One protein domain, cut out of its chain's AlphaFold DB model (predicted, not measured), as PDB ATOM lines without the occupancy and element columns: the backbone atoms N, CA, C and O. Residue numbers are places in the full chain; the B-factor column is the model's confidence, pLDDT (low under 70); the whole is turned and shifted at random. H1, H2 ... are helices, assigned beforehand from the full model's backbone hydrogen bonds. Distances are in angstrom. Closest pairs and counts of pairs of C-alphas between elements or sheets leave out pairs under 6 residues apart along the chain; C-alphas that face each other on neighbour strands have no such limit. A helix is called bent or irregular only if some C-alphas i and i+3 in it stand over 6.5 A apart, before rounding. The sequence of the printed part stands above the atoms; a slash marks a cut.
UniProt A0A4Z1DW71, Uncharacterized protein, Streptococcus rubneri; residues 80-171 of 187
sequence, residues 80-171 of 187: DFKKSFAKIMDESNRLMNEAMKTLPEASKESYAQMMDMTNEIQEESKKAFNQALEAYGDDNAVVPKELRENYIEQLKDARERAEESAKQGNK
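This is residues 80 to 171 of the 187 residues of an uncharacterized protein of Streptococcus rubneri (UniProt A0A4Z1DW71). Look for a long helical hairpin, with the longest helix H2 and H1 side by side, and a third long helix, H3, that turns back past the H1 side and splays away from the hairpin. Residues 156 to 171, of which 156 to 168 belong to H3, stick out free. The printed part has 92 residues with three named helices, in the order H1, H2, H3, and no named strand; its class is all helix. It is loose, with a radius of gyration of the C-alphas of 16.3 A, and its flat outline spans 48 by 29 by 15 A.

Find C-alpha 105 at (141.360, 164.143, 84.519); from there H2, residues 105 to 134, runs 43.0 A. It is irregular: C-alphas 106 and 109 are 7.1 A apart. H1, residues 80 to 102, begins at C-alpha 80 at (160.111, 174.079, 117.581) and is 33.5 A long. H3, residues 145 to 168, runs 34.4 A to C-alpha 168 at (134.012, 156.807, 109.702).

Start at the hairpin, where H2 touches H1; their closest C-alphas, those of Lys 82 and Asn 130, are 6.2 A apart. Their lines stand at a shallow tilt of 2 degrees, opposite ways. H3 and H1 are near each other, with 5 pairs of C-alphas within 10 A. H2 and H3 are apart. Along the backbone, every O i to N i+4 pair of H3 is within hydrogen-bond range, as are 18 of 19 in H1 and 24 of 26 in H2.

The two C-alphas farthest apart, those of Ala 106 and Lys 145, are 49.0 A apart. The printed part has no cut. The link from H1 to H2 is tight, with 2 residues, and that from H2 to H3 is short, with 10. The mean pLDDT of the printed part is 84.6; look for values under 70 at residue 166 and residues 168 to 171.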
ATOM      1  N   ASP A  80     160.737 175.407 117.571       93.44
ATOM      2  CA  ASP A  80     160.111 174.079 117.581       93.44
ATOM      3  C   ASP A  80     158.635 174.156 117.170       93.44
ATOM      4  O   ASP A  80     158.184 173.385 116.322       93.44
ATOM      5  N   PHE A  81     157.887 175.128 117.709       90.25
ATOM      6  CA  PHE A  81     156.478 175.334 117.355       90.25
ATOM      7  C   PHE A  81     156.316 175.718 115.881       90.25
ATOM      8  O   PHE A  81     155.500 175.116 115.183       90.25
ATOM      9  N   LYS A  82     157.119 176.669 115.377       91.69
ATOM     10  CA  LYS A  82     157.115 177.059 113.954       91.69
ATOM     11  C   LYS A  82     157.407 175.862 113.048       91.69
ATOM     12  O   LYS A  82     156.731 175.666 112.038       91.69
ATOM     13  N   LYS A  83     158.395 175.042 113.420       92.44
ATOM     14  CA  LYS A  83     158.800 173.852 112.665       92.44
ATOM     15  C   LYS A  83     157.719 172.772 112.672       92.44
ATOM     16  O   LYS A  83     157.439 172.206 111.621       92.44
ATOM     17  N   SER A  84     157.096 172.512 113.819       90.38
ATOM     18  CA  SER A  84     155.979 171.566 113.937       90.38
ATOM     19  C   SER A  84     154.791 171.990 113.084       90.38
ATOM     20  O   SER A  84     154.253 171.187 112.327       90.38
ATOM     21  N   PHE A  85     154.423 173.269 113.140       88.56
ATOM     22  CA  PHE A  85     153.329 173.790 112.332       88.56
ATOM     23  C   PHE A  85     153.618 173.712 110.827       88.56
ATOM     24  O   PHE A  85     152.770 173.263 110.059       88.56
ATOM     25  N   ALA A  86     154.837 174.071 110.409       90.38
ATOM     26  CA  ALA A  86     155.260 173.923 109.019       90.38
ATOM     27  C   ALA A  86     155.216 172.457 108.558       90.38
ATOM     28  O   ALA A  86     154.675 172.183 107.493       90.38
ATOM     29  N   LYS A  87     155.692 171.515 109.384       88.81
ATOM     30  CA  LYS A  87     155.658 170.075 109.079       88.81
ATOM     31  C   LYS A  87     154.231 169.575 108.818       88.81
ATOM     32  O   LYS A  87     154.022 168.842 107.859       88.81
ATOM     33  N   ILE A  88     153.260 169.994 109.635       87.56
ATOM     34  CA  ILE A  88     151.842 169.626 109.466       87.56
ATOM     35  C   ILE A  88     151.315 170.091 108.101       87.56
ATOM     36  O   ILE A  88     150.655 169.327 107.397       87.56
ATOM     37  N   MET A  89     151.619 171.332 107.714       86.75
ATOM     38  CA  MET A  89     151.205 171.890 106.422       86.75
ATOM     39  C   MET A  89     151.880 171.193 105.246       86.75
ATOM     40  O   MET A  89     151.207 170.796 104.297       86.75
ATOM     41  N   ASP A  90     153.195 170.994 105.330       88.56
ATOM     42  CA  ASP A  90     153.978 170.357 104.274       88.56
ATOM     43  C   ASP A  90     153.479 168.926 104.016       88.56
ATOM     44  O   ASP A  90     153.302 168.526 102.862       88.56
ATOM     45  N   GLU A  91     153.168 168.169 105.073       85.69
ATOM     46  CA  GLU A  91     152.633 166.813 104.931       85.69
ATOM     47  C   GLU A  91     151.179 166.773 104.456       85.69
ATOM     48  O   GLU A  91     150.817 165.914 103.646       85.69
ATOM     49  N   SER A  92     150.352 167.734 104.877       84.12
ATOM     50  CA  SER A  92     149.010 167.912 104.317       84.12
ATOM     51  C   SER A  92     149.075 168.156 102.803       84.12
ATOM     52  O   SER A  92     148.411 167.458 102.032       84.12
ATOM     53  N   ASN A  93     149.947 169.064 102.355       84.19
ATOM     54  CA  ASN A  93     150.140 169.368 100.937       84.19
ATOM     55  C   ASN A  93     150.715 168.191 100.156       84.19
ATOM     56  O   ASN A  93     150.295 167.954  99.020       84.19
ATOM     57  N   ARG A  94     151.644 167.424 100.742       86.19
ATOM     58  CA  ARG A  94     152.170 166.213 100.102       86.19
ATOM     59  C   ARG A  94     151.049 165.215  99.825       86.19
ATOM     60  O   ARG A  94     150.951 164.722  98.703       86.19
ATOM     61  N   LEU A  95     150.187 164.953 100.808       82.38
ATOM     62  CA  LEU A  95     149.068 164.020 100.654       82.38
ATOM     63  C   LEU A  95     148.019 164.521  99.655       82.38
ATOM     64  O   LEU A  95     147.535 163.726  98.851       82.38
ATOM     65  N   MET A  96     147.710 165.821  99.647       81.94
ATOM     66  CA  MET A  96     146.810 166.398  98.642       81.94
ATOM     67  C   MET A  96     147.374 166.250  97.220       81.94
ATOM     68  O   MET A  96     146.685 165.800  96.305       81.94
ATOM     69  N   ASN A  97     148.668 166.512  97.034       83.81
ATOM     70  CA  ASN A  97     149.335 166.302  95.749       83.81
ATOM     71  C   ASN A  97     149.355 164.826  95.319       83.81
ATOM     72  O   ASN A  97     149.222 164.518  94.132       83.81
ATOM     73  N   GLU A  98     149.539 163.894  96.257       84.69
ATOM     74  CA  GLU A  98     149.450 162.458  95.969       84.69
ATOM     75  C   GLU A  98     148.031 162.055  95.561       84.69
ATOM     76  O   GLU A  98     147.870 161.360  94.555       84.69
ATOM     77  N   ALA A  99     147.007 162.559  96.255       82.12
ATOM     78  CA  ALA A  99     145.610 162.334  95.896       82.12
ATOM     79  C   ALA A  99     145.290 162.882  94.494       82.12
ATOM     80  O   ALA A  99     144.687 162.170  93.686       82.12
ATOM     81  N   MET A 100     145.783 164.076  94.143       81.00
ATOM     82  CA  MET A 100     145.604 164.674  92.813       81.00
ATOM     83  C   MET A 100     146.082 163.767  91.674       81.00
ATOM     84  O   MET A 100     145.429 163.661  90.634       81.00
ATOM     85  N   LYS A 101     147.213 163.078  91.863       83.88
ATOM     86  CA  LYS A 101     147.776 162.166  90.850       83.88
ATOM     87  C   LYS A 101     146.882 160.956  90.590       83.88
ATOM     88  O   LYS A 101     146.928 160.404  89.495       83.88
ATOM     89  N   THR A 102     146.090 160.556  91.583       83.12
ATOM     90  CA  THR A 102     145.165 159.417  91.492       83.12
ATOM     91  C   THR A 102     143.784 159.794  90.956       83.12
ATOM     92  O   THR A 102     143.009 158.905  90.606       83.12
ATOM     93  N   LEU A 103     143.472 161.093  90.859       81.31
ATOM     94  CA  LEU A 103     142.172 161.566  90.391       81.31
ATOM     95  C   LEU A 103     142.015 161.436  88.864       81.31
ATOM     96  O   LEU A 103     142.978 161.645  88.114       81.31
ATOM     97  N   PRO A 104     140.788 161.165  88.378       84.44
ATOM     98  CA  PRO A 104     140.455 161.272  86.961       84.44
ATOM     99  C   PRO A 104     140.696 162.694  86.433       84.44
ATOM    100  O   PRO A 104     140.435 163.662  87.144       84.44
ATOM    101  N   GLU A 105     141.111 162.835  85.168       87.75
ATOM    102  CA  GLU A 105     141.360 164.143  84.519       87.75
ATOM    103  C   GLU A 105     140.197 165.133  84.687       87.75
ATOM    104  O   GLU A 105     140.417 166.297  85.004       87.75
ATOM    105  N   ALA A 106     138.955 164.651  84.579       87.31
ATOM    106  CA  ALA A 106     137.748 165.468  84.730       87.31
ATOM    107  C   ALA A 106     137.607 166.141  86.112       87.31
ATOM    108  O   ALA A 106     136.834 167.082  86.256       87.31
ATOM    109  N   SER A 107     138.330 165.663  87.128       86.38
ATOM    110  CA  SER A 107     138.301 166.192  88.497       86.38
ATOM    111  C   SER A 107     139.585 166.931  88.883       86.38
ATOM    112  O   SER A 107     139.642 167.516  89.960       86.38
ATOM    113  N   LYS A 108     140.624 166.916  88.037       85.25
ATOM    114  CA  LYS A 108     141.922 167.519  88.376       85.25
ATOM    115  C   LYS A 108     141.868 169.036  88.446       85.25
ATOM    116  O   LYS A 108     142.522 169.606  89.307       85.25
ATOM    117  N   GLU A 109     141.096 169.683  87.576       89.62
ATOM    118  CA  GLU A 109     141.010 171.148  87.540       89.62
ATOM    119  C   GLU A 109     140.342 171.717  88.799       89.62
ATOM    120  O   GLU A 109     140.896 172.603  89.445       89.62
ATOM    121  N   SER A 110     139.196 171.163  89.210       85.50
ATOM    122  CA  SER A 110     138.522 171.582  90.445       85.50
ATOM    123  C   SER A 110     139.345 171.247  91.689       85.50
ATOM    124  O   SER A 110     139.387 172.034  92.634       85.50
ATOM    125  N   TYR A 111     140.047 170.110  91.680       83.69
ATOM    126  CA  TYR A 111     140.971 169.755  92.750       83.69
ATOM    127  C   TYR A 111     142.164 170.717  92.825       83.69
ATOM    128  O   TYR A 111     142.531 171.138  93.915       83.69
ATOM    129  N   ALA A 112     142.739 171.111  91.684       87.94
ATOM    130  CA  ALA A 112     143.829 172.083  91.627       87.94
ATOM    131  C   ALA A 112     143.404 173.440  92.204       87.94
ATOM    132  O   ALA A 112     144.107 173.977  93.049       87.94
ATOM    133  N   GLN A 113     142.219 173.941  91.833       88.06
ATOM    134  CA  GLN A 113     141.673 175.187  92.393       88.06
ATOM    135  C   GLN A 113     141.492 175.110  93.914       88.06
ATOM    136  O   GLN A 113     141.803 176.056  94.636       88.06
ATOM    137  N   MET A 114     141.005 173.974  94.415       82.56
ATOM    138  CA  MET A 114     140.883 173.741  95.850       82.56
ATOM    139  C   MET A 114     142.255 173.668  96.537       82.56
ATOM    140  O   MET A 114     142.407 174.206  97.634       82.56
ATOM    141  N   MET A 115     143.259 173.065  95.897       83.44
ATOM    142  CA  MET A 115     144.620 173.009  96.427       83.44
ATOM    143  C   MET A 115     145.262 174.401  96.472       83.44
ATOM    144  O   MET A 115     145.875 174.737  97.478       83.44
ATOM    145  N   ASP A 116     145.054 175.235  95.451       87.44
ATOM    146  CA  ASP A 116     145.528 176.624  95.427       87.44
ATOM    147  C   ASP A 116     144.894 177.456  96.551       87.44
ATOM    148  O   ASP A 116     145.613 178.085  97.327       87.44
ATOM    149  N   MET A 117     143.567 177.382  96.717       84.75
ATOM    150  CA  MET A 117     142.867 178.042  97.830       84.75
ATOM    151  C   MET A 117     143.377 177.544  99.189       84.75
ATOM    152  O   MET A 117     143.571 178.321 100.123       84.75
ATOM    153  N   THR A 118     143.602 176.235  99.313       81.81
ATOM    154  CA  THR A 118     144.107 175.637 100.552       81.81
ATOM    155  C   THR A 118     145.526 176.106 100.856       81.81
ATOM    156  O   THR A 118     145.815 176.442 102.003       81.81
ATOM    157  N   ASN A 119     146.394 176.182  99.847       85.25
ATOM    158  CA  ASN A 119     147.753 176.694  99.988       85.25
ATOM    159  C   ASN A 119     147.750 178.156 100.452       85.25
ATOM    160  O   ASN A 119     148.486 178.489 101.376       85.25
ATOM    161  N   GLU A 120     146.891 179.005  99.882       86.81
ATOM    162  CA  GLU A 120     146.762 180.409 100.293       86.81
ATOM    163  C   GLU A 120     146.355 180.527 101.773       86.81
ATOM    164  O   GLU A 120     147.030 181.195 102.561       86.81
ATOM    165  N   ILE A 121     145.327 179.781 102.197       84.19
ATOM    166  CA  ILE A 121     144.887 179.736 103.603       84.19
ATOM    167  C   ILE A 121     146.008 179.233 104.522       84.19
ATOM    168  O   ILE A 121     146.187 179.737 105.639       84.19
ATOM    169  N   GLN A 122     146.767 178.228 104.083       84.38
ATOM    170  CA  GLN A 122     147.881 177.696 104.857       84.38
ATOM    171  C   GLN A 122     149.024 178.709 104.986       84.38
ATOM    172  O   GLN A 122     149.558 178.879 106.084       84.38
ATOM    173  N   GLU A 123     149.384 179.420 103.917       88.06
ATOM    174  CA  GLU A 123     150.412 180.462 103.958       88.06
ATOM    175  C   GLU A 123     150.026 181.603 104.904       88.06
ATOM    176  O   GLU A 123     150.836 182.014 105.746       88.06
ATOM    177  N   GLU A 124     148.778 182.071 104.836       87.56
ATOM    178  CA  GLU A 124     148.260 183.082 105.758       87.56
ATOM    179  C   GLU A 124     148.282 182.590 107.209       87.56
ATOM    180  O   GLU A 124     148.753 183.299 108.104       87.56
ATOM    181  N   SER A 125     147.851 181.349 107.439       83.31
ATOM    182  CA  SER A 125     147.858 180.725 108.765       83.31
ATOM    183  C   SER A 125     149.279 180.581 109.318       83.31
ATOM    184  O   SER A 125     149.515 180.869 110.492       83.31
ATOM    185  N   LYS A 126     150.259 180.216 108.481       86.44
ATOM    186  CA  LYS A 126     151.688 180.138 108.839       86.44
ATOM    187  C   LYS A 126     152.259 181.491 109.193       86.44
ATOM    188  O   LYS A 126     152.954 181.616 110.200       86.44
ATOM    189  N   LYS A 127     151.936 182.516 108.410       87.56
ATOM    190  CA  LYS A 127     152.346 183.886 108.701       87.56
ATOM    191  C   LYS A 127     151.758 184.369 110.027       87.56
ATOM    192  O   LYS A 127     152.507 184.865 110.866       87.56
ATOM    193  N   ALA A 128     150.458 184.176 110.242       87.12
ATOM    194  CA  ALA A 128     149.777 184.575 111.472       87.12
ATOM    195  C   ALA A 128     150.325 183.834 112.701       87.12
ATOM    196  O   ALA A 128     150.596 184.456 113.729       87.12
ATOM    197  N   PHE A 129     150.546 182.523 112.585       87.19
ATOM    198  CA  PHE A 129     151.121 181.702 113.646       87.19
ATOM    199  C   PHE A 129     152.549 182.141 113.995       87.19
ATOM    200  O   PHE A 129     152.852 182.388 115.162       87.19
ATOM    201  N   ASN A 130     153.409 182.323 112.988       88.38
ATOM    202  CA  ASN A 130     154.783 182.775 113.197       88.38
ATOM    203  C   ASN A 130     154.831 184.166 113.840       88.38
ATOM    204  O   ASN A 130     155.572 184.357 114.801       88.38
ATOM    205  N   GLN A 131     154.003 185.102 113.370       87.94
ATOM    206  CA  GLN A 131     153.906 186.450 113.930       87.94
ATOM    207  C   GLN A 131     153.403 186.435 115.382       87.94
ATOM    208  O   GLN A 131     153.879 187.202 116.218       87.94
ATOM    209  N   ALA A 132     152.452 185.558 115.712       85.94
ATOM    210  CA  ALA A 132     152.003 185.389 117.089       85.94
ATOM    211  C   ALA A 132     153.119 184.827 117.983       85.94
ATOM    212  O   ALA A 132     153.228 185.221 119.144       85.94
ATOM    213  N   LEU A 133     153.965 183.943 117.445       87.56
ATOM    214  CA  LEU A 133     155.087 183.371 118.180       87.56
ATOM    215  C   LEU A 133     156.260 184.342 118.378       87.56
ATOM    216  O   LEU A 133     156.923 184.283 119.410       87.56
ATOM    217  N   GLU A 134     156.484 185.274 117.448       87.62
ATOM    218  CA  GLU A 134     157.498 186.335 117.580       87.62
ATOM    219  C   GLU A 134     157.275 187.223 118.814       87.62
ATOM    220  O   GLU A 134     158.222 187.797 119.348       87.62
ATOM    221  N   ALA A 135     156.041 187.295 119.330       88.12
ATOM    222  CA  ALA A 135     155.743 187.995 120.578       88.12
ATOM    223  C   ALA A 135     156.416 187.360 121.813       88.12
ATOM    224  O   ALA A 135     156.546 188.031 122.840       88.12
ATOM    225  N   TYR A 136     156.832 186.092 121.729       86.25
ATOM    226  CA  TYR A 136     157.511 185.372 122.811       86.25
ATOM    227  C   TYR A 136     159.040 185.413 122.696       86.25
ATOM    228  O   TYR A 136     159.718 185.112 123.676       86.25
ATOM    229  N   GLY A 137     159.581 185.830 121.547       90.44
ATOM    230  CA  GLY A 137     161.013 186.017 121.327       90.44
ATOM    231  C   GLY A 137     161.512 185.426 120.010       90.44
ATOM    232  O   GLY A 137     160.738 185.155 119.092       90.44
ATOM    233  N   ASP A 138     162.834 185.261 119.927       93.00
ATOM    234  CA  ASP A 138     163.489 184.574 118.814       93.00
ATOM    235  C   ASP A 138     163.213 183.062 118.829       93.00
ATOM    236  O   ASP A 138     162.591 182.532 119.747       93.00
ATOM    237  N   ASP A 139     163.684 182.348 117.809       93.06
ATOM    238  CA  ASP A 139     163.407 180.920 117.651       93.06
ATOM    239  C   ASP A 139     163.944 180.044 118.802       93.06
ATOM    240  O   ASP A 139     163.437 178.943 118.993       93.06
ATOM    241  N   ASN A 140     164.900 180.518 119.608       94.06
ATOM    242  CA  ASN A 140     165.407 179.803 120.785       94.06
ATOM    243  C   ASN A 140     164.648 180.164 122.072       94.06
ATOM    244  O   ASN A 140     164.873 179.544 123.116       94.06
ATOM    245  N   ALA A 141     163.763 181.163 122.031       94.44
ATOM    246  CA  ALA A 141     162.983 181.580 123.185       94.44
ATOM    247  C   ALA A 141     162.030 180.465 123.624       94.44
ATOM    248  O   ALA A 141     161.304 179.876 122.819       94.44
ATOM    249  N   VAL A 142     162.019 180.178 124.926       93.56
ATOM    250  CA  VAL A 142     161.147 179.154 125.510       93.56
ATOM    251  C   VAL A 142     159.715 179.676 125.568       93.56
ATOM    252  O   VAL A 142     159.444 180.713 126.174       93.56
ATOM    253  N   VAL A 143     158.783 178.925 124.984       90.25
ATOM    254  CA  VAL A 143     157.355 179.260 125.008       90.25
ATOM    255  C   VAL A 143     156.774 178.961 126.402       90.25
ATOM    256  O   VAL A 143     157.081 177.911 126.990       90.25
ATOM    257  N   PRO A 144     155.926 179.849 126.961       89.56
ATOM    258  CA  PRO A 144     155.277 179.630 128.252       89.56
ATOM    259  C   PRO A 144     154.558 178.284 128.331       89.56
ATOM    260  O   PRO A 144     153.848 177.899 127.406       89.56
ATOM    261  N   LYS A 145     154.723 177.578 129.457       89.88
ATOM    262  CA  LYS A 145     154.226 176.204 129.648       89.88
ATOM    263  C   LYS A 145     152.737 176.049 129.302       89.88
ATOM    264  O   LYS A 145     152.408 175.126 128.571       89.88
ATOM    265  N   GLU A 146     151.890 176.980 129.738       86.94
ATOM    266  CA  GLU A 146     150.444 176.964 129.455       86.94
ATOM    267  C   GLU A 146     150.136 176.945 127.949       86.94
ATOM    268  O   GLU A 146     149.285 176.189 127.494       86.94
ATOM    269  N   LEU A 147     150.862 177.731 127.150       84.88
ATOM    270  CA  LEU A 147     150.686 177.758 125.695       84.88
ATOM    271  C   LEU A 147     151.192 176.479 125.038       84.88
ATOM    272  O   LEU A 147     150.601 176.023 124.062       84.88
ATOM    273  N   ARG A 148     152.277 175.907 125.573       88.06
ATOM    274  CA  ARG A 148     152.816 174.636 125.087       88.06
ATOM    275  C   ARG A 148     151.811 173.514 125.304       88.06
ATOM    276  O   ARG A 148     151.485 172.821 124.351       88.06
ATOM    277  N   GLU A 149     151.284 173.387 126.517       89.81
ATOM    278  CA  GLU A 149     150.279 172.374 126.860       89.81
ATOM    279  C   GLU A 149     149.000 172.559 126.033       89.81
ATOM    280  O   GLU A 149     148.564 171.611 125.391       89.81
ATOM    281  N   ASN A 150     148.489 173.789 125.918       87.12
ATOM    282  CA  ASN A 150     147.304 174.090 125.110       87.12
ATOM    283  C   ASN A 150     147.500 173.822 123.603       87.12
ATOM    284  O   ASN A 150     146.552 173.486 122.899       87.12
ATOM    285  N   TYR A 151     148.707 174.005 123.061       86.06
ATOM    286  CA  TYR A 151     148.997 173.656 121.666       86.06
ATOM    287  C   TYR A 151     149.105 172.141 121.471       86.06
ATOM    288  O   TYR A 151     148.571 171.610 120.500       86.06
ATOM    289  N   ILE A 152     149.769 171.445 122.399       88.25
ATOM    290  CA  ILE A 152     149.902 169.984 122.382       88.25
ATOM    291  C   ILE A 152     148.523 169.324 122.457       88.25
ATOM    292  O   ILE A 152     148.241 168.439 121.657       88.25
ATOM    293  N   GLU A 153     147.664 169.776 123.371       88.81
ATOM    294  CA  GLU A 153     146.292 169.282 123.521       88.81
ATOM    295  C   GLU A 153     145.496 169.460 122.224       88.81
ATOM    296  O   GLU A 153     144.970 168.493 121.686       88.81
ATOM    297  N   GLN A 154     145.536 170.650 121.621       84.88
ATOM    298  CA  GLN A 154     144.846 170.889 120.352       84.88
ATOM    299  C   GLN A 154     145.363 170.032 119.194       84.88
ATOM    300  O   GLN A 154     144.577 169.645 118.332       84.88
ATOM    301  N   LEU A 155     146.663 169.725 119.142       85.94
ATOM    302  CA  LEU A 155     147.193 168.809 118.131       85.94
ATOM    303  C   LEU A 155     146.776 167.357 118.383       85.94
ATOM    304  O   LEU A 155     146.549 166.628 117.416       85.94
ATOM    305  N   LYS A 156     146.637 166.944 119.647       86.69
ATOM    306  CA  LYS A 156     146.095 165.626 120.004       86.69
ATOM    307  C   LYS A 156     144.622 165.514 119.624       86.69
ATOM    308  O   LYS A 156     144.271 164.574 118.918       86.69
ATOM    309  N   ASP A 157     143.811 166.513 119.958       86.31
ATOM    310  CA  ASP A 157     142.397 166.575 119.571       86.31
ATOM    311  C   ASP A 157     142.226 166.590 118.045       86.31
ATOM    312  O   ASP A 157     141.357 165.917 117.488       86.31
ATOM    313  N   ALA A 158     143.078 167.345 117.340       83.88
ATOM    314  CA  ALA A 158     143.086 167.383 115.880       83.88
ATOM    315  C   ALA A 158     143.401 166.007 115.285       83.88
ATOM    316  O   ALA A 158     142.710 165.565 114.365       83.88
ATOM    317  N   ARG A 159     144.422 165.323 115.820       83.88
ATOM    318  CA  ARG A 159     144.775 163.957 115.423       83.88
ATOM    319  C   ARG A 159     143.617 163.001 115.681       83.88
ATOM    320  O   ARG A 159     143.263 162.262 114.770       83.88
ATOM    321  N   GLU A 160     143.036 163.012 116.878       84.75
ATOM    322  CA  GLU A 160     141.941 162.111 117.247       84.75
ATOM    323  C   GLU A 160     140.736 162.310 116.324       84.75
ATOM    324  O   GLU A 160     140.238 161.349 115.740       84.75
ATOM    325  N   ARG A 161     140.334 163.564 116.081       81.56
ATOM    326  CA  ARG A 161     139.252 163.889 115.143       81.56
ATOM    327  C   ARG A 161     139.571 163.439 113.719       81.56
ATOM    328  O   ARG A 161     138.684 162.953 113.011       81.56
ATOM    329  N   ALA A 162     140.818 163.611 113.279       78.81
ATOM    330  CA  ALA A 162     141.255 163.161 111.965       78.81
ATOM    331  C   ALA A 162     141.188 161.632 111.862       78.81
ATOM    332  O   ALA A 162     140.679 161.120 110.870       78.81
ATOM    333  N   GLU A 163     141.641 160.909 112.890       78.94
ATOM    334  CA  GLU A 163     141.577 159.449 112.981       78.94
ATOM    335  C   GLU A 163     140.141 158.931 113.028       78.94
ATOM    336  O   GLU A 163     139.824 157.936 112.380       78.94
ATOM    337  N   GLU A 164     139.260 159.592 113.771       77.38
ATOM    338  CA  GLU A 164     137.847 159.240 113.849       77.38
ATOM    339  C   GLU A 164     137.144 159.461 112.506       77.38
ATOM    340  O   GLU A 164     136.456 158.565 112.016       77.38
ATOM    341  N   SER A 165     137.406 160.591 111.844       72.75
ATOM    342  CA  SER A 165     136.905 160.870 110.489       72.75
ATOM    343  C   SER A 165     137.419 159.833 109.484       72.75
ATOM    344  O   SER A 165     136.674 159.337 108.642       72.75
ATOM    345  N   ALA A 166     138.687 159.446 109.613       69.56
ATOM    346  CA  ALA A 166     139.328 158.382 108.847       69.56
ATOM    347  C   ALA A 166     138.703 156.994 109.093       69.56
ATOM    348  O   ALA A 166     138.661 156.168 108.178       69.56
ATOM    349  N   LYS A 167     138.230 156.709 110.312       71.06
ATOM    350  CA  LYS A 167     137.501 155.474 110.648       71.06
ATOM    351  C   LYS A 167     136.076 155.503 110.096       71.06
ATOM    352  O   LYS A 167     135.631 154.504 109.543       71.06
ATOM    353  N   GLN A 168     135.378 156.635 110.209       63.28
ATOM    354  CA  GLN A 168     134.012 156.807 109.702       63.28
ATOM    355  C   GLN A 168     133.953 156.778 108.170       63.28
ATOM    356  O   GLN A 168     133.101 156.092 107.622       63.28
ATOM    357  N   GLY A 169     134.894 157.424 107.472       56.78
ATOM    358  CA  GLY A 169     134.998 157.343 106.007       56.78
ATOM    359  C   GLY A 169     135.339 155.939 105.485       56.78
ATOM    360  O   GLY A 169     135.080 155.637 104.325       56.78
ATOM    361  N   ASN A 170     135.886 155.073 106.347       49.66
ATOM    362  CA  ASN A 170     136.135 153.659 106.064       49.66
ATOM    363  C   ASN A 170     134.965 152.731 106.455       49.66
ATOM    364  O   ASN A 170     135.023 151.550 106.112       49.66
ATOM    365  N   LYS A 171     133.925 153.211 107.161       41.44
ATOM    366  CA  LYS A 171     132.685 152.440 107.353       41.44
ATOM    367  C   LYS A 171     131.894 152.506 106.056       41.44
ATOM    368  O   LYS A 171     131.562 153.592 105.582       41.44
TER     369      LYS A 171